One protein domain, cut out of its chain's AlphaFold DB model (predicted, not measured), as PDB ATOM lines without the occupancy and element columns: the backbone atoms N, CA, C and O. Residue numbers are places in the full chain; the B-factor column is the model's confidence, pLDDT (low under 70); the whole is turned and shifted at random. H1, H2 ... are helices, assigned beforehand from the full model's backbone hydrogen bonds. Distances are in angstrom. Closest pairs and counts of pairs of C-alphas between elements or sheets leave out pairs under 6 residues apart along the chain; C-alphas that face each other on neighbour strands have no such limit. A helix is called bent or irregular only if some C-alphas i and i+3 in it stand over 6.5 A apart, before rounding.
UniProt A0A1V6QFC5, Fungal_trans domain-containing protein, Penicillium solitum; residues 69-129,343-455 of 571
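Overview. This is residues 69 to 129 and 343 to 455 of the 571 residues of the protein "Fungal_trans domain-containing protein" of Penicillium solitum (UniProt A0A1V6QFC5). A bundle of five roughly aligned helices, H1, H2, H5, H6 and H7, runs up and down, each against the one before it in the chain, with the long H7 in its middle. H3 packs across the outside of H5 and along H6, and the short H4 lies at one end, packed on residues 425 to 429 of H7; the link residues 367 to 372 stick out there. The printed part has 174 residues with seven named helices, H1 to H7 in chain order, and no named strand: all helix. It is compact, with a radius of gyration of the C-alphas of 16.9 A, and only just elongated, spanning 55 by 36 by 29 A.

Along the chain. Find C-alpha 424 at (62.084, -38.490, 33.354); from there H7, residues 424 to 453, runs 43.2 A to C-alpha 453 at (43.907, -4.904, 53.584). H7 is irregular, with C-alphas 425 and 428 8.7 A apart, and has a kink of 43 degrees near residue 434. Go back to C-alpha 73 at (40.632, -31.850, 29.262), where H1, residues 73 to 91, begins. H2, residues 98 to 123, is 36.2 A long and irregular, with C-alphas 101 and 104 7.4 A apart and a kink of 42 degrees near residue 105. After the cut look for H3, residues 345 to 366, 32.2 A long, then H4, 373 to 383, H5, 388 to 401, and H6, 404 to 420. H4 is neither bent nor irregular, but only just: C-alphas 380 and 383 are 6.3 A apart.

Arrangement. Start at the hubs, H5 and H7, each touching four helices. With residues 436 to 447 alone H7 touches H5, the same way at a shallow tilt of 4 degrees; the closest C-alphas, of Ile 399 and Ala 443, are 6.6 A apart. H6 and H7 form a hairpin, closest at the C-alphas of Leu 417 and Cys 429, 5.6 A. H2 touches H7, opposite ways at 19 degrees, a shallow tilt, closest at the C-alphas of Val 98 and Ala 449, 5.3 A. H1 touches H5, closest at the C-alphas of Ala 82 and Cys 396, 6.7 A, and is apart from H6. H3, with residues 347 to 355 alone, touches H5 at a steep tilt of 48 degrees; the closest C-alphas, of Ala 351 and Pro 390, are 4.4 A apart. H4 touches H7, closest at the C-alphas of Asn 380 and Ala 428, 5.1 A. In H1, H3, H4, H5 and H6 every O i to N i+4 pair is within hydrogen-bond range; in H2 it is 20 of 22, in H7 21 of 26.

Size, cuts and confidence. The C-alphas farthest apart, of Pro 94 and Leu 370, are 55.4 A apart. Residues 130 to 342 are not printed; C-alphas 129 and 343 are 30.7 A apart across the cut. Of the links printed whole, no link is long. Mean pLDDT of the printed part is 72.3; look for values under 70 at, among others, residues 353 to 387.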
ATOM      1  N   GLY A  69      53.747 -32.009  28.645       53.97
ATOM      2  CA  GLY A  69      52.635 -32.441  27.791       53.97
ATOM      3  C   GLY A  69      51.284 -31.810  28.166       53.97
ATOM      4  O   GLY A  69      51.202 -30.959  29.054       53.97
ATOM      5  N   GLY A  70      50.227 -32.205  27.456       55.59
ATOM      6  CA  GLY A  70      48.852 -31.772  27.728       55.59
ATOM      7  C   GLY A  70      48.342 -32.274  29.085       55.59
ATOM      8  O   GLY A  70      48.841 -33.267  29.616       55.59
ATOM      9  N   ILE A  71      47.363 -31.568  29.647       62.34
ATOM     10  CA  ILE A  71      46.584 -31.992  30.821       62.34
ATOM     11  C   ILE A  71      45.269 -32.577  30.305       62.34
ATOM     12  O   ILE A  71      44.721 -32.047  29.347       62.34
ATOM     13  N   GLU A  72      44.741 -33.614  30.956       58.25
ATOM     14  CA  GLU A  72      43.411 -34.166  30.661       58.25
ATOM     15  C   GLU A  72      42.352 -33.041  30.591       58.25
ATOM     16  O   GLU A  72      42.255 -32.222  31.510       58.25
ATOM     17  N   SER A  73      41.567 -32.966  29.511       54.56
ATOM     18  CA  SER A  73      40.632 -31.850  29.262       54.56
ATOM     19  C   SER A  73      39.593 -31.645  30.360       54.56
ATOM     20  O   SER A  73      39.194 -30.519  30.660       54.56
ATOM     21  N   THR A  74      39.224 -32.727  31.031       53.34
ATOM     22  CA  THR A  74      38.294 -32.761  32.159       53.34
ATOM     23  C   THR A  74      38.895 -32.067  33.386       53.34
ATOM     24  O   THR A  74      38.291 -31.164  33.963       53.34
ATOM     25  N   LEU A  75      40.139 -32.397  33.743       61.19
ATOM     26  CA  LEU A  75      40.909 -31.725  34.791       61.19
ATOM     27  C   LEU A  75      41.155 -30.259  34.427       61.19
ATOM     28  O   LEU A  75      41.058 -29.367  35.271       61.19
ATOM     29  N   PHE A  76      41.415 -29.983  33.151       67.25
ATOM     30  CA  PHE A  76      41.618 -28.624  32.676       67.25
ATOM     31  C   PHE A  76      40.342 -27.765  32.752       67.25
ATOM     32  O   PHE A  76      40.427 -26.583  33.087       67.25
ATOM     33  N   ALA A  77      39.153 -28.339  32.555       61.06
ATOM     34  CA  ALA A  77      37.889 -27.637  32.785       61.06
ATOM     35  C   ALA A  77      37.754 -27.161  34.246       61.06
ATOM     36  O   ALA A  77      37.356 -26.021  34.493       61.06
ATOM     37  N   HIS A  78      38.188 -27.978  35.212       62.00
ATOM     38  CA  HIS A  78      38.204 -27.605  36.631       62.00
ATOM     39  C   HIS A  78      39.216 -26.491  36.944       62.00
ATOM     40  O   HIS A  78      38.949 -25.628  37.779       62.00
ATOM     41  N   VAL A  79      40.345 -26.438  36.231       73.38
ATOM     42  CA  VAL A  79      41.281 -25.299  36.308       73.38
ATOM     43  C   VAL A  79      40.627 -24.016  35.806       73.38
ATOM     44  O   VAL A  79      40.769 -22.967  36.439       73.38
ATOM     45  N   ILE A  80      39.928 -24.078  34.667       70.50
ATOM     46  CA  ILE A  80      39.215 -22.919  34.114       70.50
ATOM     47  C   ILE A  80      38.183 -22.426  35.130       70.50
ATOM     48  O   ILE A  80      38.115 -21.223  35.382       70.50
ATOM     49  N   PHE A  81      37.435 -23.344  35.743       69.88
ATOM     50  CA  PHE A  81      36.491 -23.027  36.810       69.88
ATOM     51  C   PHE A  81      37.175 -22.325  37.991       69.88
ATOM     52  O   PHE A  81      36.803 -21.201  38.321       69.88
ATOM     53  N   ALA A  82      38.208 -22.932  38.582       73.19
ATOM     54  CA  ALA A  82      38.906 -22.374  39.742       73.19
ATOM     55  C   ALA A  82      39.515 -20.990  39.445       73.19
ATOM     56  O   ALA A  82      39.467 -20.081  40.275       73.19
ATOM     57  N   THR A  83      40.027 -20.799  38.225       80.25
ATOM     58  CA  THR A  83      40.555 -19.509  37.760       80.25
ATOM     59  C   THR A  83      39.454 -18.450  37.672       80.25
ATOM     60  O   THR A  83      39.653 -17.330  38.142       80.25
ATOM     61  N   LYS A  84      38.291 -18.794  37.100       73.38
ATOM     62  CA  LYS A  84      37.131 -17.891  37.026       73.38
ATOM     63  C   LYS A  84      36.598 -17.549  38.416       73.38
ATOM     64  O   LYS A  84      36.348 -16.384  38.690       73.38
ATOM     65  N   PHE A  85      36.488 -18.541  39.300       77.12
ATOM     66  CA  PHE A  85      36.063 -18.344  40.685       77.12
ATOM     67  C   PHE A  85      36.927 -17.295  41.393       77.12
ATOM     68  O   PHE A  85      36.406 -16.315  41.921       77.12
ATOM     69  N   LEU A  86      38.254 -17.441  41.324       82.81
ATOM     70  CA  LEU A  86      39.171 -16.457  41.890       82.81
ATOM     71  C   LEU A  86      38.984 -15.063  41.268       82.81
ATOM     72  O   LEU A  86      38.985 -14.073  41.995       82.81
ATOM     73  N   GLN A  87      38.846 -14.971  39.942       83.50
ATOM     74  CA  GLN A  87      38.634 -13.690  39.258       83.50
ATOM     75  C   GLN A  87      37.372 -12.989  39.766       83.50
ATOM     76  O   GLN A  87      37.420 -11.793  40.044       83.50
ATOM     77  N   THR A  88      36.278 -13.731  39.948       81.38
ATOM     78  CA  THR A  88      35.029 -13.212  40.513       81.38
ATOM     79  C   THR A  88      35.213 -12.743  41.954       81.38
ATOM     80  O   THR A  88      34.790 -11.639  42.286       81.38
ATOM     81  N   VAL A  89      35.887 -13.527  42.804       83.00
ATOM     82  CA  VAL A  89      36.151 -13.139  44.201       83.00
ATOM     83  C   VAL A  89      36.995 -11.865  44.279       83.00
ATOM     84  O   VAL A  89      36.694 -10.985  45.078       83.00
ATOM     85  N   VAL A  90      38.029 -11.738  43.443       85.00
ATOM     86  CA  VAL A  90      38.883 -10.540  43.404       85.00
ATOM     87  C   VAL A  90      38.130  -9.325  42.853       85.00
ATOM     88  O   VAL A  90      38.316  -8.223  43.360       85.00
ATOM     89  N   ALA A  91      37.283  -9.507  41.836       81.81
ATOM     90  CA  ALA A  91      36.491  -8.425  41.249       81.81
ATOM     91  C   ALA A  91      35.412  -7.891  42.204       81.81
ATOM     92  O   ALA A  91      35.091  -6.705  42.162       81.81
ATOM     93  N   ASN A  92      34.877  -8.760  43.065       78.75
ATOM     94  CA  ASN A  92      33.805  -8.436  44.002       78.75
ATOM     95  C   ASN A  92      34.306  -8.084  45.417       78.75
ATOM     96  O   ASN A  92      33.472  -7.931  46.308       78.75
ATOM     97  N   ASP A  93      35.620  -7.972  45.657       74.50
ATOM     98  CA  ASP A  93      36.174  -7.618  46.974       74.50
ATOM     99  C   ASP A  93      35.911  -6.126  47.289       74.50
ATOM    100  O   ASP A  93      36.527  -5.256  46.665       74.50
ATOM    101  N   PRO A  94      35.013  -5.790  48.242       57.16
ATOM    102  CA  PRO A  94      34.590  -4.408  48.477       57.16
ATOM    103  C   PRO A  94      35.576  -3.589  49.321       57.16
ATOM    104  O   PRO A  94      35.403  -2.377  49.448       57.16
ATOM    105  N   TYR A  95      36.572  -4.228  49.947       53.41
ATOM    106  CA  TYR A  95      37.302  -3.646  51.081       53.41
ATOM    107  C   TYR A  95      38.820  -3.585  50.889       53.41
ATOM    108  O   TYR A  95      39.539  -3.273  51.839       53.41
ATOM    109  N   SER A  96      39.338  -3.872  49.690       60.66
ATOM    110  CA  SER A  96      40.781  -4.029  49.513       60.66
ATOM    111  C   SER A  96      41.341  -3.527  48.180       60.66
ATOM    112  O   SER A  96      40.742  -3.686  47.119       60.66
ATOM    113  N   ASN A  97      42.581  -3.024  48.216       68.38
ATOM    114  CA  ASN A  97      43.444  -2.854  47.041       68.38
ATOM    115  C   ASN A  97      43.895  -4.202  46.432       68.38
ATOM    116  O   ASN A  97      44.700  -4.207  45.501       68.38
ATOM    117  N   VAL A  98      43.375  -5.336  46.927       78.94
ATOM    118  CA  VAL A  98      43.616  -6.697  46.422       78.94
ATOM    119  C   VAL A  98      43.483  -6.770  44.904       78.94
ATOM    120  O   VAL A  98      44.344  -7.370  44.273       78.94
ATOM    121  N   ALA A  99      42.487  -6.131  44.285       79.38
ATOM    122  CA  ALA A  99      42.347  -6.155  42.825       79.38
ATOM    123  C   ALA A  99      43.570  -5.560  42.098       79.38
ATOM    124  O   ALA A  99      44.082  -6.153  41.143       79.38
ATOM    125  N   ALA A 100      44.095  -4.432  42.586       81.50
ATOM    126  CA  ALA A 100      45.293  -3.805  42.033       81.50
ATOM    127  C   ALA A 100      46.547  -4.664  42.279       81.50
ATOM    128  O   ALA A 100      47.324  -4.897  41.352       81.50
ATOM    129  N   ASP A 101      46.698  -5.210  43.489       82.38
ATOM    130  CA  ASP A 101      47.841  -6.055  43.869       82.38
ATOM    131  C   ASP A 101      47.855  -7.403  43.122       82.38
ATOM    132  O   ASP A 101      48.918  -7.972  42.861       82.38
ATOM    133  N   MET A 102      46.676  -7.909  42.747       87.44
ATOM    134  CA  MET A 102      46.497  -9.197  42.074       87.44
ATOM    135  C   MET A 102      46.569  -9.113  40.548       87.44
ATOM    136  O   MET A 102      46.766 -10.147  39.910       87.44
ATOM    137  N   THR A 103      46.449  -7.923  39.946       85.69
ATOM    138  CA  THR A 103      46.309  -7.752  38.484       85.69
ATOM    139  C   THR A 103      47.424  -8.462  37.704       85.69
ATOM    140  O   THR A 103      47.149  -9.321  36.867       85.69
ATOM    141  N   SER A 104      48.692  -8.191  38.040       87.50
ATOM    142  CA  SER A 104      49.842  -8.798  37.349       87.50
ATOM    143  C   SER A 104      49.900 -10.323  37.497       87.50
ATOM    144  O   SER A 104      50.389 -11.007  36.596       87.50
ATOM    145  N   VAL A 105      49.444 -10.864  38.630       87.31
ATOM    146  CA  VAL A 105      49.508 -12.302  38.934       87.31
ATOM    147  C   VAL A 105      48.330 -13.045  38.290       87.31
ATOM    148  O   VAL A 105      48.507 -14.139  37.755       87.31
ATOM    149  N   LEU A 106      47.153 -12.418  38.226       87.38
ATOM    150  CA  LEU A 106      46.002 -12.905  37.463       87.38
ATOM    151  C   LEU A 106      46.270 -12.912  35.952       87.38
ATOM    152  O   LEU A 106      45.874 -13.859  35.271       87.38
ATOM    153  N   ASP A 107      46.981 -11.912  35.425       86.81
ATOM    154  CA  ASP A 107      47.408 -11.900  34.021       86.81
ATOM    155  C   ASP A 107      48.385 -13.039  33.704       86.81
ATOM    156  O   ASP A 107      48.242 -13.718  32.680       86.81
ATOM    157  N   ALA A 108      49.337 -13.309  34.603       88.12
ATOM    158  CA  ALA A 108      50.256 -14.439  34.474       88.12
ATOM    159  C   ALA A 108      49.522 -15.794  34.524       88.12
ATOM    160  O   ALA A 108      49.801 -16.680  33.707       88.12
ATOM    161  N   LEU A 109      48.540 -15.946  35.422       89.56
ATOM    162  CA  LEU A 109      47.687 -17.136  35.487       89.56
ATOM    163  C   LEU A 109      46.879 -17.307  34.198       89.56
ATOM    164  O   LEU A 109      46.884 -18.389  33.612       89.56
ATOM    165  N   ARG A 110      46.253 -16.236  33.697       88.25
ATOM    166  CA  ARG A 110      45.497 -16.251  32.436       88.25
ATOM    167  C   ARG A 110      46.376 -16.658  31.255       88.25
ATOM    168  O   ARG A 110      45.959 -17.478  30.440       88.25
ATOM    169  N   SER A 111      47.593 -16.123  31.176       88.94
ATOM    170  CA  SER A 111      48.577 -16.520  30.165       88.94
ATOM    171  C   SER A 111      48.915 -18.011  30.267       88.94
ATOM    172  O   SER A 111      48.833 -18.731  29.272       88.94
ATOM    173  N   THR A 112      49.187 -18.507  31.478       88.00
ATOM    174  CA  THR A 112      49.507 -19.922  31.734       88.00
ATOM    175  C   THR A 112      48.357 -20.849  31.334       88.00
ATOM    176  O   THR A 112      48.583 -21.833  30.630       88.00
ATOM    177  N   VAL A 113      47.122 -20.510  31.714       85.81
ATOM    178  CA  VAL A 113      45.907 -21.241  31.321       85.81
ATOM    179  C   VAL A 113      45.754 -21.241  29.800       85.81
ATOM    180  O   VAL A 113      45.511 -22.288  29.214       85.81
ATOM    181  N   ASN A 114      45.947 -20.106  29.124       85.25
ATOM    182  CA  ASN A 114      45.818 -20.026  27.665       85.25
ATOM    183  C   ASN A 114      46.887 -20.848  26.928       85.25
ATOM    184  O   ASN A 114      46.577 -21.497  25.930       85.25
ATOM    185  N   VAL A 115      48.136 -20.834  27.406       85.12
ATOM    186  CA  VAL A 115      49.213 -21.676  26.862       85.12
ATOM    187  C   VAL A 115      48.876 -23.153  27.044       85.12
ATOM    188  O   VAL A 115      49.046 -23.935  26.111       85.12
ATOM    189  N   GLN A 116      48.365 -23.532  28.218       80.12
ATOM    190  CA  GLN A 116      47.978 -24.910  28.497       80.12
ATOM    191  C   GLN A 116      46.772 -25.353  27.659       80.12
ATOM    192  O   GLN A 116      46.799 -26.456  27.126       80.12
ATOM    193  N   ARG A 117      45.774 -24.479  27.462       80.56
ATOM    194  CA  ARG A 117      44.621 -24.728  26.583       80.56
ATOM    195  C   ARG A 117      45.073 -25.058  25.165       80.56
ATOM    196  O   ARG A 117      44.726 -26.113  24.655       80.56
ATOM    197  N   LYS A 118      45.921 -24.205  24.581       78.69
ATOM    198  CA  LYS A 118      46.474 -24.433  23.240       78.69
ATOM    199  C   LYS A 118      47.222 -25.755  23.158       78.69
ATOM    200  O   LYS A 118      47.074 -26.466  22.177       78.69
ATOM    201  N   LYS A 119      48.008 -26.094  24.187       73.12
ATOM    202  CA  LYS A 119      48.726 -27.373  24.256       73.12
ATOM    203  C   LYS A 119      47.779 -28.566  24.293       73.12
ATOM    204  O   LYS A 119      48.019 -29.527  23.578       73.12
ATOM    205  N   ASN A 120      46.716 -28.497  25.088       67.12
ATOM    206  CA  ASN A 120      45.690 -29.533  25.125       67.12
ATOM    207  C   ASN A 120      45.036 -29.703  23.744       67.12
ATOM    208  O   ASN A 120      44.987 -30.819  23.254       67.12
ATOM    209  N   GLU A 121      44.692 -28.602  23.070       66.12
ATOM    210  CA  GLU A 121      44.144 -28.603  21.700       66.12
ATOM    211  C   GLU A 121      45.125 -29.142  20.639       66.12
ATOM    212  O   GLU A 121      44.692 -29.588  19.584       66.12
ATOM    213  N   THR A 122      46.446 -29.080  20.875       62.69
ATOM    214  CA  THR A 122      47.451 -29.630  19.937       62.69
ATOM    215  C   THR A 122      47.807 -31.091  20.211       62.69
ATOM    216  O   THR A 122      48.341 -31.752  19.324       62.69
ATOM    217  N   LEU A 123      47.602 -31.567  21.444       53.19
ATOM    218  CA  LEU A 123      47.887 -32.943  21.871       53.19
ATOM    219  C   LEU A 123      46.664 -33.855  21.761       53.19
ATOM    220  O   LEU A 123      46.830 -35.048  21.524       53.19
ATOM    221  N   GLU A 124      45.460 -33.315  21.936       47.31
ATOM    222  CA  GLU A 124      44.235 -34.017  21.585       47.31
ATOM    223  C   GLU A 124      44.120 -34.061  20.056       47.31
ATOM    224  O   GLU A 124      44.079 -33.035  19.379       47.31
ATOM    225  N   GLY A 125      44.058 -35.273  19.501       50.94
ATOM    226  CA  GLY A 125      43.300 -35.492  18.272       50.94
ATOM    227  C   GLY A 125      41.807 -35.258  18.536       50.94
ATOM    228  O   GLY A 125      41.430 -34.473  19.401       50.94
ATOM    229  N   SER A 126      40.925 -35.945  17.809       40.81
ATOM    230  CA  SER A 126      39.488 -35.907  18.105       40.81
ATOM    231  C   SER A 126      39.208 -36.156  19.606       40.81
ATOM    232  O   SER A 126      39.979 -36.878  20.242       40.81
ATOM    233  N   PRO A 127      38.132 -35.579  20.181       43.97
ATOM    234  CA  PRO A 127      37.806 -35.719  21.602       43.97
ATOM    235  C   PRO A 127      37.876 -37.182  22.065       43.97
ATOM    236  O   PRO A 127      37.487 -38.062  21.287       43.97
ATOM    237  N   PRO A 128      38.317 -37.483  23.299       43.97
ATOM    238  CA  PRO A 128      38.306 -38.856  23.788       43.97
ATOM    239  C   PRO A 128      36.898 -39.444  23.630       43.97
ATOM    240  O   PRO A 128      35.908 -38.801  23.983       43.97
ATOM    241  N   PHE A 129      36.822 -40.655  23.072       46.31
ATOM    242  CA  PHE A 129      35.572 -41.371  22.782       46.31
ATOM    243  C   PHE A 129      34.708 -40.799  21.641       46.31
ATOM    244  O   PHE A 129      33.486 -40.949  21.640       46.31
ATOM    245  N   PRO A 343      32.694 -26.008  48.327       49.66
ATOM    246  CA  PRO A 343      33.559 -26.366  49.447       49.66
ATOM    247  C   PRO A 343      32.744 -26.669  50.715       49.66
ATOM    248  O   PRO A 343      32.789 -25.943  51.703       49.66
ATOM    249  N   CYS A 344      31.980 -27.762  50.735       58.28
ATOM    250  CA  CYS A 344      31.349 -28.200  51.967       58.28
ATOM    251  C   CYS A 344      32.443 -28.680  52.944       58.28
ATOM    252  O   CYS A 344      33.484 -29.194  52.513       58.28
ATOM    253  N   PRO A 345      32.250 -28.537  54.268       62.69
ATOM    254  CA  PRO A 345      33.267 -28.894  55.259       62.69
ATOM    255  C   PRO A 345      33.799 -30.327  55.112       62.69
ATOM    256  O   PRO A 345      34.973 -30.591  55.382       62.69
ATOM    257  N   GLN A 346      32.954 -31.248  54.639       57.22
ATOM    258  CA  GLN A 346      33.327 -32.632  54.355       57.22
ATOM    259  C   GLN A 346      34.320 -32.736  53.182       57.22
ATOM    260  O   GLN A 346      35.315 -33.451  53.301       57.22
ATOM    261  N   CYS A 347      34.115 -31.974  52.097       55.59
ATOM    262  CA  CYS A 347      35.034 -31.913  50.951       55.59
ATOM    263  C   CYS A 347      36.417 -31.409  51.367       55.59
ATOM    264  O   CYS A 347      37.434 -31.988  50.990       55.59
ATOM    265  N   ILE A 348      36.459 -30.360  52.189       64.94
ATOM    266  CA  ILE A 348      37.713 -29.770  52.672       64.94
ATOM    267  C   ILE A 348      38.458 -30.761  53.581       64.94
ATOM    268  O   ILE A 348      39.667 -30.945  53.440       64.94
ATOM    269  N   SER A 349      37.751 -31.431  54.500       63.75
ATOM    270  CA  SER A 349      38.353 -32.413  55.412       63.75
ATOM    271  C   SER A 349      39.011 -33.571  54.661       63.75
ATOM    272  O   SER A 349      40.168 -33.909  54.921       63.75
ATOM    273  N   ALA A 350      38.312 -34.145  53.687       55.81
ATOM    274  CA  ALA A 350      38.858 -35.242  52.903       55.81
ATOM    275  C   ALA A 350      39.945 -34.787  51.927       55.81
ATOM    276  O   ALA A 350      40.915 -35.516  51.725       55.81
ATOM    277  N   ALA A 351      39.850 -33.578  51.362       65.44
ATOM    278  CA  ALA A 351      40.927 -33.020  50.549       65.44
ATOM    279  C   ALA A 351      42.228 -32.910  51.365       65.44
ATOM    280  O   ALA A 351      43.283 -33.350  50.906       65.44
ATOM    281  N   ARG A 352      42.154 -32.433  52.618       72.25
ATOM    282  CA  ARG A 352      43.304 -32.404  53.542       72.25
ATOM    283  C   ARG A 352      43.857 -33.801  53.830       72.25
ATOM    284  O   ARG A 352      45.075 -33.977  53.822       72.25
ATOM    285  N   ALA A 353      42.985 -34.774  54.103       61.88
ATOM    286  CA  ALA A 353      43.393 -36.155  54.360       61.88
ATOM    287  C   ALA A 353      44.100 -36.767  53.141       61.88
ATOM    288  O   ALA A 353      45.181 -37.335  53.270       61.88
ATOM    289  N   THR A 354      43.543 -36.553  51.951       58.66
ATOM    290  CA  THR A 354      44.077 -37.068  50.686       58.66
ATOM    291  C   THR A 354      45.459 -36.507  50.385       58.66
ATOM    292  O   THR A 354      46.374 -37.273  50.097       58.66
ATOM    293  N   LEU A 355      45.646 -35.186  50.500       67.19
ATOM    294  CA  LEU A 355      46.955 -34.578  50.255       67.19
ATOM    295  C   LEU A 355      48.026 -35.099  51.215       67.19
ATOM    296  O   LEU A 355      49.130 -35.416  50.781       67.19
ATOM    297  N   LYS A 356      47.681 -35.276  52.495       68.25
ATOM    298  CA  LYS A 356      48.595 -35.850  53.490       68.25
ATOM    299  C   LYS A 356      49.013 -37.279  53.134       68.25
ATOM    300  O   LYS A 356      50.169 -37.648  53.308       68.25
ATOM    301  N   GLU A 357      48.084 -38.099  52.655       56.38
ATOM    302  CA  GLU A 357      48.398 -39.480  52.279       56.38
ATOM    303  C   GLU A 357      49.200 -39.563  50.976       56.38
ATOM    304  O   GLU A 357      50.073 -40.423  50.844       56.38
ATOM    305  N   ILE A 358      48.973 -38.640  50.039       62.03
ATOM    306  CA  ILE A 358      49.769 -38.520  48.813       62.03
ATOM    307  C   ILE A 358      51.215 -38.135  49.137       62.03
ATOM    308  O   ILE A 358      52.125 -38.727  48.566       62.03
ATOM    309  N   GLU A 359      51.454 -37.227  50.082       64.31
ATOM    310  CA  GLU A 359      52.812 -36.903  50.545       64.31
ATOM    311  C   GLU A 359      53.545 -38.139  51.085       64.31
ATOM    312  O   GLU A 359      54.708 -38.376  50.748       64.31
ATOM    313  N   VAL A 360      52.850 -38.983  51.859       62.31
ATOM    314  CA  VAL A 360      53.401 -40.259  52.337       62.31
ATOM    315  C   VAL A 360      53.741 -41.171  51.156       62.31
ATOM    316  O   VAL A 360      54.848 -41.708  51.104       62.31
ATOM    317  N   CYS A 361      52.846 -41.310  50.177       58.34
ATOM    318  CA  CYS A 361      53.107 -42.101  48.972       58.34
ATOM    319  C   CYS A 361      54.319 -41.577  48.185       58.34
ATOM    320  O   CYS A 361      55.176 -42.363  47.797       58.34
ATOM    321  N   ILE A 362      54.432 -40.262  47.997       64.31
ATOM    322  CA  ILE A 362      55.556 -39.624  47.302       64.31
ATOM    323  C   ILE A 362      56.878 -39.898  48.027       64.31
ATOM    324  O   ILE A 362      57.867 -40.249  47.385       64.31
ATOM    325  N   SER A 363      56.893 -39.812  49.360       63.38
ATOM    326  CA  SER A 363      58.095 -40.121  50.145       63.38
ATOM    327  C   SER A 363      58.544 -41.580  49.987       63.38
ATOM    328  O   SER A 363      59.734 -41.840  49.846       63.38
ATOM    329  N   MET A 364      57.601 -42.526  49.903       60.16
ATOM    330  CA  MET A 364      57.901 -43.943  49.660       60.16
ATOM    331  C   MET A 364      58.436 -44.195  48.244       60.16
ATOM    332  O   MET A 364      59.261 -45.086  48.046       60.16
ATOM    333  N   LEU A 365      57.973 -43.422  47.259       61.66
ATOM    334  CA  LEU A 365      58.418 -43.516  45.867       61.66
ATOM    335  C   LEU A 365      59.832 -42.955  45.661       61.66
ATOM    336  O   LEU A 365      60.552 -43.432  44.787       61.66
ATOM    337  N   ALA A 366      60.256 -41.988  46.478       57.25
ATOM    338  CA  ALA A 366      61.593 -41.401  46.402       57.25
ATOM    339  C   ALA A 366      62.720 -42.371  46.830       57.25
ATOM    340  O   ALA A 366      63.837 -42.255  46.332       57.25
ATOM    341  N   ASP A 367      62.425 -43.355  47.688       50.22
ATOM    342  CA  ASP A 367      63.394 -44.340  48.212       50.22
ATOM    343  C   ASP A 367      63.542 -45.606  47.336       50.22
ATOM    344  O   ASP A 367      64.297 -46.536  47.635       50.22
ATOM    345  N   ALA A 368      62.805 -45.678  46.233       49.22
ATOM    346  CA  ALA A 368      62.416 -46.930  45.606       49.22
ATOM    347  C   ALA A 368      63.165 -47.207  44.282       49.22
ATOM    348  O   ALA A 368      62.654 -46.987  43.187       49.22
ATOM    349  N   ALA A 369      64.373 -47.774  44.359       47.91
ATOM    350  CA  ALA A 369      65.195 -48.104  43.182       47.91
ATOM    351  C   ALA A 369      64.705 -49.305  42.326       47.91
ATOM    352  O   ALA A 369      65.343 -49.627  41.325       47.91
ATOM    353  N   LEU A 370      63.624 -50.008  42.694       52.06
ATOM    354  CA  LEU A 370      63.341 -51.374  42.205       52.06
ATOM    355  C   LEU A 370      61.840 -51.685  42.010       52.06
ATOM    356  O   LEU A 370      61.349 -52.687  42.523       52.06
ATOM    357  N   TRP A 371      61.095 -50.859  41.273       53.59
ATOM    358  CA  TRP A 371      59.711 -51.196  40.886       53.59
ATOM    359  C   TRP A 371      59.618 -51.381  39.373       53.59
ATOM    360  O   TRP A 371      60.338 -50.710  38.627       53.59
ATOM    361  N   SER A 372      58.783 -52.336  38.949       49.47
ATOM    362  CA  SER A 372      58.629 -52.727  37.546       49.47
ATOM    363  C   SER A 372      58.094 -51.570  36.687       49.47
ATOM    364  O   SER A 372      57.404 -50.693  37.212       49.47
ATOM    365  N   PRO A 373      58.358 -51.567  35.368       49.44
ATOM    366  CA  PRO A 373      57.842 -50.547  34.449       49.44
ATOM    367  C   PRO A 373      56.317 -50.330  34.524       49.44
ATOM    368  O   PRO A 373      55.847 -49.207  34.376       49.44
ATOM    369  N   ASN A 374      55.527 -51.359  34.850       46.59
ATOM    370  CA  ASN A 374      54.069 -51.225  35.023       46.59
ATOM    371  C   ASN A 374      53.675 -50.391  36.240       46.59
ATOM    372  O   ASN A 374      52.671 -49.676  36.227       46.59
ATOM    373  N   LEU A 375      54.476 -50.467  37.301       51.38
ATOM    374  CA  LEU A 375      54.279 -49.640  38.479       51.38
ATOM    375  C   LEU A 375      54.585 -48.172  38.182       51.38
ATOM    376  O   LEU A 375      53.957 -47.307  38.782       51.38
ATOM    377  N   ASP A 376      55.458 -47.877  37.215       52.84
ATOM    378  CA  ASP A 376      55.713 -46.501  36.777       52.84
ATOM    379  C   ASP A 376      54.524 -45.896  36.052       52.84
ATOM    380  O   ASP A 376      54.180 -44.741  36.311       52.84
ATOM    381  N   ILE A 377      53.863 -46.678  35.197       49.62
ATOM    382  CA  ILE A 377      52.612 -46.271  34.548       49.62
ATOM    383  C   ILE A 377      51.562 -45.976  35.625       49.62
ATOM    384  O   ILE A 377      50.954 -44.911  35.630       49.62
ATOM    385  N   TRP A 378      51.409 -46.865  36.606       49.41
ATOM    386  CA  TRP A 378      50.448 -46.681  37.695       49.41
ATOM    387  C   TRP A 378      50.766 -45.471  38.594       49.41
ATOM    388  O   TRP A 378      49.869 -44.706  38.949       49.41
ATOM    389  N   VAL A 379      52.036 -45.238  38.933       55.62
ATOM    390  CA  VAL A 379      52.464 -44.067  39.713       55.62
ATOM    391  C   VAL A 379      52.171 -42.773  38.952       55.62
ATOM    392  O   VAL A 379      51.575 -41.860  39.522       55.62
ATOM    393  N   ASN A 380      52.533 -42.699  37.669       55.34
ATOM    394  CA  ASN A 380      52.302 -41.517  36.837       55.34
ATOM    395  C   ASN A 380      50.821 -41.226  36.616       55.34
ATOM    396  O   ASN A 380      50.408 -40.076  36.734       55.34
ATOM    397  N   GLU A 381      50.025 -42.248  36.327       51.47
ATOM    398  CA  GLU A 381      48.648 -42.053  35.880       51.47
ATOM    399  C   GLU A 381      47.620 -42.056  37.025       51.47
ATOM    400  O   GLU A 381      46.489 -41.626  36.828       51.47
ATOM    401  N   ILE A 382      47.986 -42.502  38.236       50.34
ATOM    402  CA  ILE A 382      47.063 -42.579  39.385       50.34
ATOM    403  C   ILE A 382      47.561 -41.745  40.562       50.34
ATOM    404  O   ILE A 382      46.902 -40.785  40.956       50.34
ATOM    405  N   ILE A 383      48.732 -42.070  41.122       55.31
ATOM    406  CA  ILE A 383      49.232 -41.383  42.328       55.31
ATOM    407  C   ILE A 383      49.507 -39.908  42.043       55.31
ATOM    408  O   ILE A 383      49.180 -39.051  42.862       55.31
ATOM    409  N   LEU A 384      50.106 -39.610  40.891       61.94
ATOM    410  CA  LEU A 384      50.557 -38.260  40.567       61.94
ATOM    411  C   LEU A 384      49.448 -37.357  40.005       61.94
ATOM    412  O   LEU A 384      49.611 -36.140  40.055       61.94
ATOM    413  N   LEU A 385      48.309 -37.917  39.563       59.66
ATOM    414  CA  LEU A 385      47.109 -37.158  39.159       59.66
ATOM    415  C   LEU A 385      46.068 -37.028  40.290       59.66
ATOM    416  O   LEU A 385      45.314 -36.054  40.323       59.66
ATOM    417  N   ALA A 386      46.058 -37.955  41.258       59.22
ATOM    418  CA  ALA A 386      45.188 -37.921  42.437       59.22
ATOM    419  C   ALA A 386      45.186 -36.599  43.236       59.22
ATOM    420  O   ALA A 386      44.114 -36.230  43.726       59.22
ATOM    421  N   PRO A 387      46.300 -35.846  43.391       68.06
ATOM    422  CA  PRO A 387      46.265 -34.607  44.164       68.06
ATOM    423  C   PRO A 387      45.524 -33.467  43.462       68.06
ATOM    424  O   PRO A 387      45.220 -32.475  44.118       68.06
ATOM    425  N   PHE A 388      45.214 -33.577  42.165       71.88
ATOM    426  CA  PHE A 388      44.721 -32.454  41.366       71.88
ATOM    427  C   PHE A 388      43.390 -31.886  41.879       71.88
ATOM    428  O   PHE A 388      43.263 -30.684  42.097       71.88
ATOM    429  N   MET A 389      42.399 -32.741  42.134       70.88
ATOM    430  CA  MET A 389      41.100 -32.291  42.642       70.88
ATOM    431  C   MET A 389      41.142 -31.848  44.115       70.88
ATOM    432  O   MET A 389      40.640 -30.763  44.405       70.88
ATOM    433  N   PRO A 390      41.770 -32.594  45.051       70.38
ATOM    434  CA  PRO A 390      42.015 -32.107  46.409       70.38
ATOM    435  C   PRO A 390      42.732 -30.752  46.446       70.38
ATOM    436  O   PRO A 390      42.376 -29.892  47.248       70.38
ATOM    437  N   PHE A 391      43.697 -30.536  45.546       84.44
ATOM    438  CA  PHE A 391      44.379 -29.257  45.390       84.44
ATOM    439  C   PHE A 391      43.394 -28.145  45.015       84.44
ATOM    440  O   PHE A 391      43.392 -27.104  45.663       84.44
ATOM    441  N   LEU A 392      42.534 -28.358  44.009       79.19
ATOM    442  CA  LEU A 392      41.551 -27.355  43.583       79.19
ATOM    443  C   LEU A 392      40.498 -27.059  44.661       79.19
ATOM    444  O   LEU A 392      40.137 -25.899  44.854       79.19
ATOM    445  N   ILE A 393      40.051 -28.075  45.404       73.31
ATOM    446  CA  ILE A 393      39.113 -27.905  46.525       73.31
ATOM    447  C   ILE A 393      39.733 -27.021  47.612       73.31
ATOM    448  O   ILE A 393      39.105 -26.064  48.069       73.31
ATOM    449  N   LEU A 394      40.975 -27.312  48.016       81.69
ATOM    450  CA  LEU A 394      41.667 -26.486  49.003       81.69
ATOM    451  C   LEU A 394      41.996 -25.101  48.456       81.69
ATOM    452  O   LEU A 394      41.862 -24.135  49.195       81.69
ATOM    453  N   PHE A 395      42.359 -24.980  47.178       87.62
ATOM    454  CA  PHE A 395      42.549 -23.689  46.522       87.62
ATOM    455  C   PHE A 395      41.294 -22.820  46.671       87.62
ATOM    456  O   PHE A 395      41.389 -21.731  47.232       87.62
ATOM    457  N   CYS A 396      40.117 -23.312  46.270       77.75
ATOM    458  CA  CYS A 396      38.857 -22.578  46.419       77.75
ATOM    459  C   CYS A 396      38.590 -22.203  47.887       77.75
ATOM    460  O   CYS A 396      38.312 -21.042  48.183       77.75
ATOM    461  N   SER A 397      38.790 -23.144  48.816       81.56
ATOM    462  CA  SER A 397      38.627 -22.889  50.253       81.56
ATOM    463  C   SER A 397      39.596 -21.828  50.799       81.56
ATOM    464  O   SER A 397      39.214 -21.020  51.645       81.56
ATOM    465  N   ILE A 398      40.843 -21.778  50.322       89.62
ATOM    466  CA  ILE A 398      41.835 -20.762  50.712       89.62
ATOM    467  C   ILE A 398      41.426 -19.383  50.199       89.62
ATOM    468  O   ILE A 398      41.593 -18.396  50.917       89.62
ATOM    469  N   ILE A 399      40.877 -19.289  48.988       86.62
ATOM    470  CA  ILE A 399      40.387 -18.012  48.456       86.62
ATOM    471  C   ILE A 399      39.239 -17.471  49.325       86.62
ATOM    472  O   ILE A 399      39.217 -16.287  49.665       86.62
ATOM    473  N   GLU A 400      38.347 -18.335  49.803       81.75
ATOM    474  CA  GLU A 400      37.268 -17.930  50.712       81.75
ATOM    475  C   GLU A 400      37.795 -17.557  52.109       81.75
ATOM    476  O   GLU A 400      37.574 -16.450  52.612       81.75
ATOM    477  N   THR A 401      38.541 -18.471  52.734       85.94
ATOM    478  CA  THR A 401      38.854 -18.433  54.175       85.94
ATOM    479  C   THR A 401      40.202 -17.801  54.514       85.94
ATOM    480  O   THR A 401      40.429 -17.399  55.654       85.94
ATOM    481  N   SER A 402      41.108 -17.709  53.541       87.88
ATOM    482  CA  SER A 402      42.511 -17.311  53.728       87.88
ATOM    483  C   SER A 402      43.261 -18.164  54.760       87.88
ATOM    484  O   SER A 402      44.117 -17.663  55.489       87.88
ATOM    485  N   ASN A 403      42.939 -19.459  54.835       88.44
ATOM    486  CA  ASN A 403      43.563 -20.401  55.759       88.44
ATOM    487  C   ASN A 403      45.047 -20.646  55.415       88.44
ATOM    488  O   ASN A 403      45.373 -21.230  54.382       88.44
ATOM    489  N   SER A 404      45.951 -20.241  56.312       89.06
ATOM    490  CA  SER A 404      47.399 -20.396  56.129       89.06
ATOM    491  C   SER A 404      47.877 -21.849  56.201       89.06
ATOM    492  O   SER A 404      48.793 -22.218  55.472       89.06
ATOM    493  N   SER A 405      47.239 -22.695  57.018       92.38
ATOM    494  CA  SER A 405      47.601 -24.115  57.111       92.38
ATOM    495  C   SER A 405      47.289 -24.863  55.821       92.38
ATOM    496  O   SER A 405      48.044 -25.764  55.461       92.38
ATOM    497  N   ASP A 406      46.188 -24.535  55.146       91.12
ATOM    498  CA  ASP A 406      45.853 -25.157  53.864       91.12
ATOM    499  C   ASP A 406      46.758 -24.640  52.744       91.12
ATOM    500  O   ASP A 406      47.189 -25.423  51.898       91.12
ATOM    501  N   LEU A 407      47.135 -23.357  52.786       93.06
ATOM    502  CA  LEU A 407      48.122 -22.793  51.864       93.06
ATOM    503  C   LEU A 407      49.488 -23.490  51.986       93.06
ATOM    504  O   LEU A 407      50.103 -23.816  50.971       93.06
ATOM    505  N   ASP A 408      49.936 -23.789  53.209       93.25
ATOM    506  CA  ASP A 408      51.169 -24.550  53.445       93.25
ATOM    507  C   ASP A 408      51.108 -25.983  52.891       93.25
ATOM    508  O   ASP A 408      52.110 -26.475  52.372       93.25
ATOM    509  N   ARG A 409      49.940 -26.642  52.930       91.12
ATOM    510  CA  ARG A 409      49.750 -27.973  52.316       91.12
ATOM    511  C   ARG A 409      49.891 -27.920  50.800       91.12
ATOM    512  O   ARG A 409      50.540 -28.780  50.210       91.12
ATOM    513  N   LEU A 410      49.305 -26.903  50.161       93.44
ATOM    514  CA  LEU A 410      49.454 -26.719  48.715       93.44
ATOM    515  C   LEU A 410      50.922 -26.495  48.331       93.44
ATOM    516  O   LEU A 410      51.387 -27.076  47.350       93.44
ATOM    517  N   ARG A 411      51.664 -25.718  49.132       94.50
ATOM    518  CA  ARG A 411      53.108 -25.504  48.954       94.50
ATOM    519  C   ARG A 411      53.895 -26.814  49.024       94.50
ATOM    520  O   ARG A 411      54.645 -27.118  48.103       94.50
ATOM    521  N   GLN A 412      53.692 -27.603  50.084       90.06
ATOM    522  CA  GLN A 412      54.391 -28.879  50.303       90.06
ATOM    523  C   GLN A 412      54.177 -29.868  49.154       90.06
ATOM    524  O   GLN A 412      55.126 -30.509  48.689       90.06
ATOM    525  N   LEU A 413      52.948 -29.948  48.644       86.31
ATOM    526  CA  LEU A 413      52.629 -30.776  47.490       86.31
ATOM    527  C   LEU A 413      53.340 -30.293  46.216       86.31
ATOM    528  O   LEU A 413      53.924 -31.110  45.505       86.31
ATOM    529  N   VAL A 414      53.312 -28.987  45.919       90.62
ATOM    530  CA  VAL A 414      53.989 -28.416  44.738       90.62
ATOM    531  C   VAL A 414      55.493 -28.681  44.791       90.62
ATOM    532  O   VAL A 414      56.063 -29.116  43.789       90.62
ATOM    533  N   ASP A 415      56.122 -28.499  45.952       89.81
ATOM    534  CA  ASP A 415      57.548 -28.773  46.153       89.81
ATOM    535  C   ASP A 415      57.870 -30.262  45.928       89.81
ATOM    536  O   ASP A 415      58.834 -30.608  45.238       89.81
ATOM    537  N   SER A 416      57.017 -31.155  46.439       82.31
ATOM    538  CA  SER A 416      57.158 -32.609  46.283       82.31
ATOM    539  C   SER A 416      57.027 -33.050  44.820       82.31
ATOM    540  O   SER A 416      57.870 -33.793  44.309       82.31
ATOM    541  N   LEU A 417      56.011 -32.547  44.108       81.62
ATOM    542  CA  LEU A 417      55.819 -32.790  42.674       81.62
ATOM    543  C   LEU A 417      56.986 -32.232  41.847       81.62
ATOM    544  O   LEU A 417      57.437 -32.876  40.899       81.62
ATOM    545  N   GLN A 418      57.516 -31.062  42.219       87.19
ATOM    546  CA  GLN A 418      58.665 -30.453  41.552       87.19
ATOM    547  C   GLN A 418      59.947 -31.274  41.739       87.19
ATOM    548  O   GLN A 418      60.729 -31.398  40.796       87.19
ATOM    549  N   SER A 419      60.153 -31.863  42.920       84.62
ATOM    550  CA  SER A 419      61.275 -32.774  43.173       84.62
ATOM    551  C   SER A 419      61.186 -34.034  42.307       84.62
ATOM    552  O   SER A 419      62.172 -34.434  41.693       84.62
ATOM    553  N   MET A 420      59.999 -34.641  42.199       75.56
ATOM    554  CA  MET A 420      59.800 -35.845  41.382       75.56
ATOM    555  C   MET A 420      59.924 -35.582  39.878       75.56
ATOM    556  O   MET A 420      60.481 -36.410  39.159       75.56
ATOM    557  N   ALA A 421      59.472 -34.417  39.405       79.19
ATOM    558  CA  ALA A 421      59.560 -34.007  38.001       79.19
ATOM    559  C   ALA A 421      61.002 -33.931  37.452       79.19
ATOM    560  O   ALA A 421      61.191 -33.877  36.237       79.19
ATOM    561  N   GLN A 422      62.023 -33.938  38.321       80.50
ATOM    562  CA  GLN A 422      63.437 -34.007  37.921       80.50
ATOM    563  C   GLN A 422      63.800 -35.347  37.269       80.50
ATOM    564  O   GLN A 422      64.753 -35.423  36.493       80.50
ATOM    565  N   SER A 423      63.052 -36.409  37.579       74.81
ATOM    566  CA  SER A 423      63.237 -37.714  36.960       74.81
ATOM    567  C   SER A 423      62.349 -37.842  35.719       74.81
ATOM    568  O   SER A 423      61.130 -37.683  35.831       74.81
ATOM    569  N   PRO A 424      62.896 -38.222  34.545       66.75
ATOM    570  CA  PRO A 424      62.084 -38.490  33.354       66.75
ATOM    571  C   PRO A 424      61.086 -39.644  33.568       66.75
ATOM    572  O   PRO A 424      60.107 -39.749  32.836       66.75
ATOM    573  N   ARG A 425      61.296 -40.464  34.612       65.75
ATOM    574  CA  ARG A 425      60.388 -41.524  35.072       65.75
ATOM    575  C   ARG A 425      59.020 -40.993  35.513       65.75
ATOM    576  O   ARG A 425      58.041 -41.713  35.372       65.75
ATOM    577  N   TYR A 426      58.925 -39.757  36.012       70.50
ATOM    578  CA  TYR A 426      57.689 -39.177  36.566       70.50
ATOM    579  C   TYR A 426      57.130 -38.042  35.701       70.50
ATOM    580  O   TYR A 426      56.830 -36.946  36.184       70.50
ATOM    581  N   SER A 427      56.997 -38.293  34.396       65.25
ATOM    582  CA  SER A 427      56.540 -37.295  33.419       65.25
ATOM    583  C   SER A 427      55.169 -36.676  33.744       65.25
ATOM    584  O   SER A 427      54.937 -35.514  33.403       65.25
ATOM    585  N   ALA A 428      54.284 -37.386  34.456       63.69
ATOM    586  CA  ALA A 428      52.982 -36.869  34.884       63.69
ATOM    587  C   ALA A 428      53.090 -35.689  35.861       63.69
ATOM    588  O   ALA A 428      52.321 -34.730  35.745       63.69
ATOM    589  N   CYS A 429      54.097 -35.691  36.746       69.75
ATOM    590  CA  CYS A 429      54.392 -34.535  37.599       69.75
ATOM    591  C   CYS A 429      54.655 -33.306  36.733       69.75
ATOM    592  O   CYS A 429      54.054 -32.254  36.934       69.75
ATOM    593  N   SER A 430      55.499 -33.459  35.713       69.88
ATOM    594  CA  SER A 430      55.851 -32.379  34.795       69.88
ATOM    595  C   SER A 430      54.639 -31.852  34.020       69.88
ATOM    596  O   SER A 430      54.558 -30.642  33.805       69.88
ATOM    597  N   LYS A 431      53.678 -32.717  33.645       68.19
ATOM    598  CA  LYS A 431      52.440 -32.328  32.936       68.19
ATOM    599  C   LYS A 431      51.588 -31.347  33.755       68.19
ATOM    600  O   LYS A 431      51.141 -30.335  33.221       68.19
ATOM    601  N   GLN A 432      51.383 -31.613  35.047       74.69
ATOM    602  CA  GLN A 432      50.454 -30.840  35.886       74.69
ATOM    603  C   GLN A 432      51.122 -29.739  36.719       74.69
ATOM    604  O   GLN A 432      50.471 -28.759  37.086       74.69
ATOM    605  N   LEU A 433      52.426 -29.847  36.990       82.44
ATOM    606  CA  LEU A 433      53.136 -28.934  37.887       82.44
ATOM    607  C   LEU A 433      53.024 -27.469  37.458       82.44
ATOM    608  O   LEU A 433      52.877 -26.599  38.311       82.44
ATOM    609  N   ARG A 434      53.054 -27.181  36.148       83.94
ATOM    610  CA  ARG A 434      52.966 -25.801  35.640       83.94
ATOM    611  C   ARG A 434      51.692 -25.103  36.124       83.94
ATOM    612  O   ARG A 434      51.766 -23.965  36.575       83.94
ATOM    613  N   ILE A 435      50.541 -25.770  36.011       85.31
ATOM    614  CA  ILE A 435      49.255 -25.150  36.337       85.31
ATOM    615  C   ILE A 435      49.004 -25.120  37.842       85.31
ATOM    616  O   ILE A 435      48.551 -24.102  38.356       85.31
ATOM    617  N   LEU A 436      49.366 -26.191  38.556       88.44
ATOM    618  CA  LEU A 436      49.220 -26.261  40.010       88.44
ATOM    619  C   LEU A 436      50.103 -25.216  40.697       88.44
ATOM    620  O   LEU A 436      49.647 -24.518  41.597       88.44
ATOM    621  N   LYS A 437      51.337 -25.033  40.214       91.00
ATOM    622  CA  LYS A 437      52.232 -23.985  40.705       91.00
ATOM    623  C   LYS A 437      51.672 -22.588  40.458       91.00
ATOM    624  O   LYS A 437      51.628 -21.792  41.386       91.00
ATOM    625  N   ALA A 438      51.178 -22.315  39.248       90.25
ATOM    626  CA  ALA A 438      50.569 -21.023  38.942       90.25
ATOM    627  C   ALA A 438      49.361 -20.730  39.850       90.25
ATOM    628  O   ALA A 438      49.247 -19.629  40.378       90.25
ATOM    629  N   LEU A 439      48.487 -21.716  40.080       90.81
ATOM    630  CA  LEU A 439      47.354 -21.582  41.000       90.81
ATOM    631  C   LEU A 439      47.810 -21.336  42.447       90.81
ATOM    632  O   LEU A 439      47.270 -20.454  43.110       90.81
ATOM    633  N   TYR A 440      48.825 -22.062  42.922       94.62
ATOM    634  CA  TYR A 440      49.413 -21.842  44.244       94.62
ATOM    635  C   TYR A 440      49.987 -20.424  44.395       94.62
ATOM    636  O   TYR A 440      49.656 -19.738  45.361       94.62
ATOM    637  N   ASP A 441      50.796 -19.963  43.435       92.50
ATOM    638  CA  ASP A 441      51.440 -18.643  43.477       92.50
ATOM    639  C   ASP A 441      50.391 -17.525  43.581       92.50
ATOM    640  O   ASP A 441      50.540 -16.567  44.347       92.50
ATOM    641  N   VAL A 442      49.285 -17.676  42.848       92.25
ATOM    642  CA  VAL A 442      48.172 -16.728  42.875       92.25
ATOM    643  C   VAL A 442      47.423 -16.787  44.210       92.25
ATOM    644  O   VAL A 442      47.131 -15.737  44.784       92.25
ATOM    645  N   ALA A 443      47.147 -17.980  44.748       92.38
ATOM    646  CA  ALA A 443      46.515 -18.123  46.061       92.38
ATOM    647  C   ALA A 443      47.370 -17.507  47.180       92.38
ATOM    648  O   ALA A 443      46.848 -16.781  48.027       92.38
ATOM    649  N   ALA A 444      48.686 -17.729  47.156       93.62
ATOM    650  CA  ALA A 444      49.616 -17.143  48.113       93.62
ATOM    651  C   ALA A 444      49.592 -15.609  48.051       93.62
ATOM    652  O   ALA A 444      49.503 -14.945  49.089       93.62
ATOM    653  N   LYS A 445      49.591 -15.039  46.838       90.62
ATOM    654  CA  LYS A 445      49.498 -13.587  46.648       90.62
ATOM    655  C   LYS A 445      48.164 -13.018  47.126       90.62
ATOM    656  O   LYS A 445      48.151 -11.965  47.760       90.62
ATOM    657  N   TYR A 446      47.065 -13.726  46.877       89.50
ATOM    658  CA  TYR A 446      45.737 -13.323  47.333       89.50
ATOM    659  C   TYR A 446      45.668 -13.255  48.864       89.50
ATOM    660  O   TYR A 446      45.233 -12.247  49.421       89.50
ATOM    661  N   VAL A 447      46.153 -14.295  49.552       90.50
ATOM    662  CA  VAL A 447      46.199 -14.334  51.022       90.50
ATOM    663  C   VAL A 447      47.072 -13.203  51.578       90.50
ATOM    664  O   VAL A 447      46.674 -12.542  52.538       90.50
ATOM    665  N   GLU A 448      48.221 -12.922  50.951       89.12
ATOM    666  CA  GLU A 448      49.100 -11.804  51.320       89.12
ATOM    667  C   GLU A 448      48.396 -10.442  51.167       89.12
ATOM    668  O   GLU A 448      48.424  -9.619  52.084       89.12
ATOM    669  N   ALA A 449      47.743 -10.201  50.027       86.44
ATOM    670  CA  ALA A 449      47.048  -8.947  49.745       86.44
ATOM    671  C   ALA A 449      45.856  -8.725  50.695       86.44
ATOM    672  O   ALA A 449      45.672  -7.632  51.235       86.44
ATOM    673  N   LYS A 450      45.091  -9.782  50.993       84.19
ATOM    674  CA  LYS A 450      43.964  -9.735  51.938       84.19
ATOM    675  C   LYS A 450      44.419  -9.509  53.384       84.19
ATOM    676  O   LYS A 450      43.733  -8.821  54.140       84.19
ATOM    677  N   ALA A 451      45.584 -10.030  53.773       84.88
ATOM    678  CA  ALA A 451      46.179  -9.749  55.081       84.88
ATOM    679  C   ALA A 451      46.597  -8.273  55.225       84.88
ATOM    680  O   ALA A 451      46.372  -7.681  56.279       84.88
ATOM    681  N   LYS A 452      47.138  -7.658  54.161       79.81
ATOM    682  CA  LYS A 452      47.483  -6.223  54.142       79.81
ATOM    683  C   LYS A 452      46.245  -5.333  54.259       79.81
ATOM    684  O   LYS A 452      46.252  -4.412  55.073       79.81
ATOM    685  N   GLY A 453      45.169  -5.654  53.534       68.31
ATOM    686  CA  GLY A 453      43.907  -4.904  53.584       68.31
ATOM    687  C   GLY A 453      43.255  -4.873  54.974       68.31
ATOM    688  O   GLY A 453      42.739  -3.842  55.385       68.31
ATOM    689  N   LYS A 454      43.365  -5.958  55.755       64.06
ATOM    690  CA  LYS A 454      42.847  -6.030  57.139       64.06
ATOM    691  C   LYS A 454      43.654  -5.226  58.168       64.06
ATOM    692  O   LYS A 454      43.195  -5.061  59.292       64.06
ATOM    693  N   SER A 455      44.861  -4.776  57.817       55.22
ATOM    694  CA  SER A 455      45.755  -4.034  58.720       55.22
ATOM    695  C   SER A 455      45.652  -2.505  58.600       55.22
ATOM    696  O   SER A 455      46.309  -1.798  59.360       55.22
TER     697      SER A 455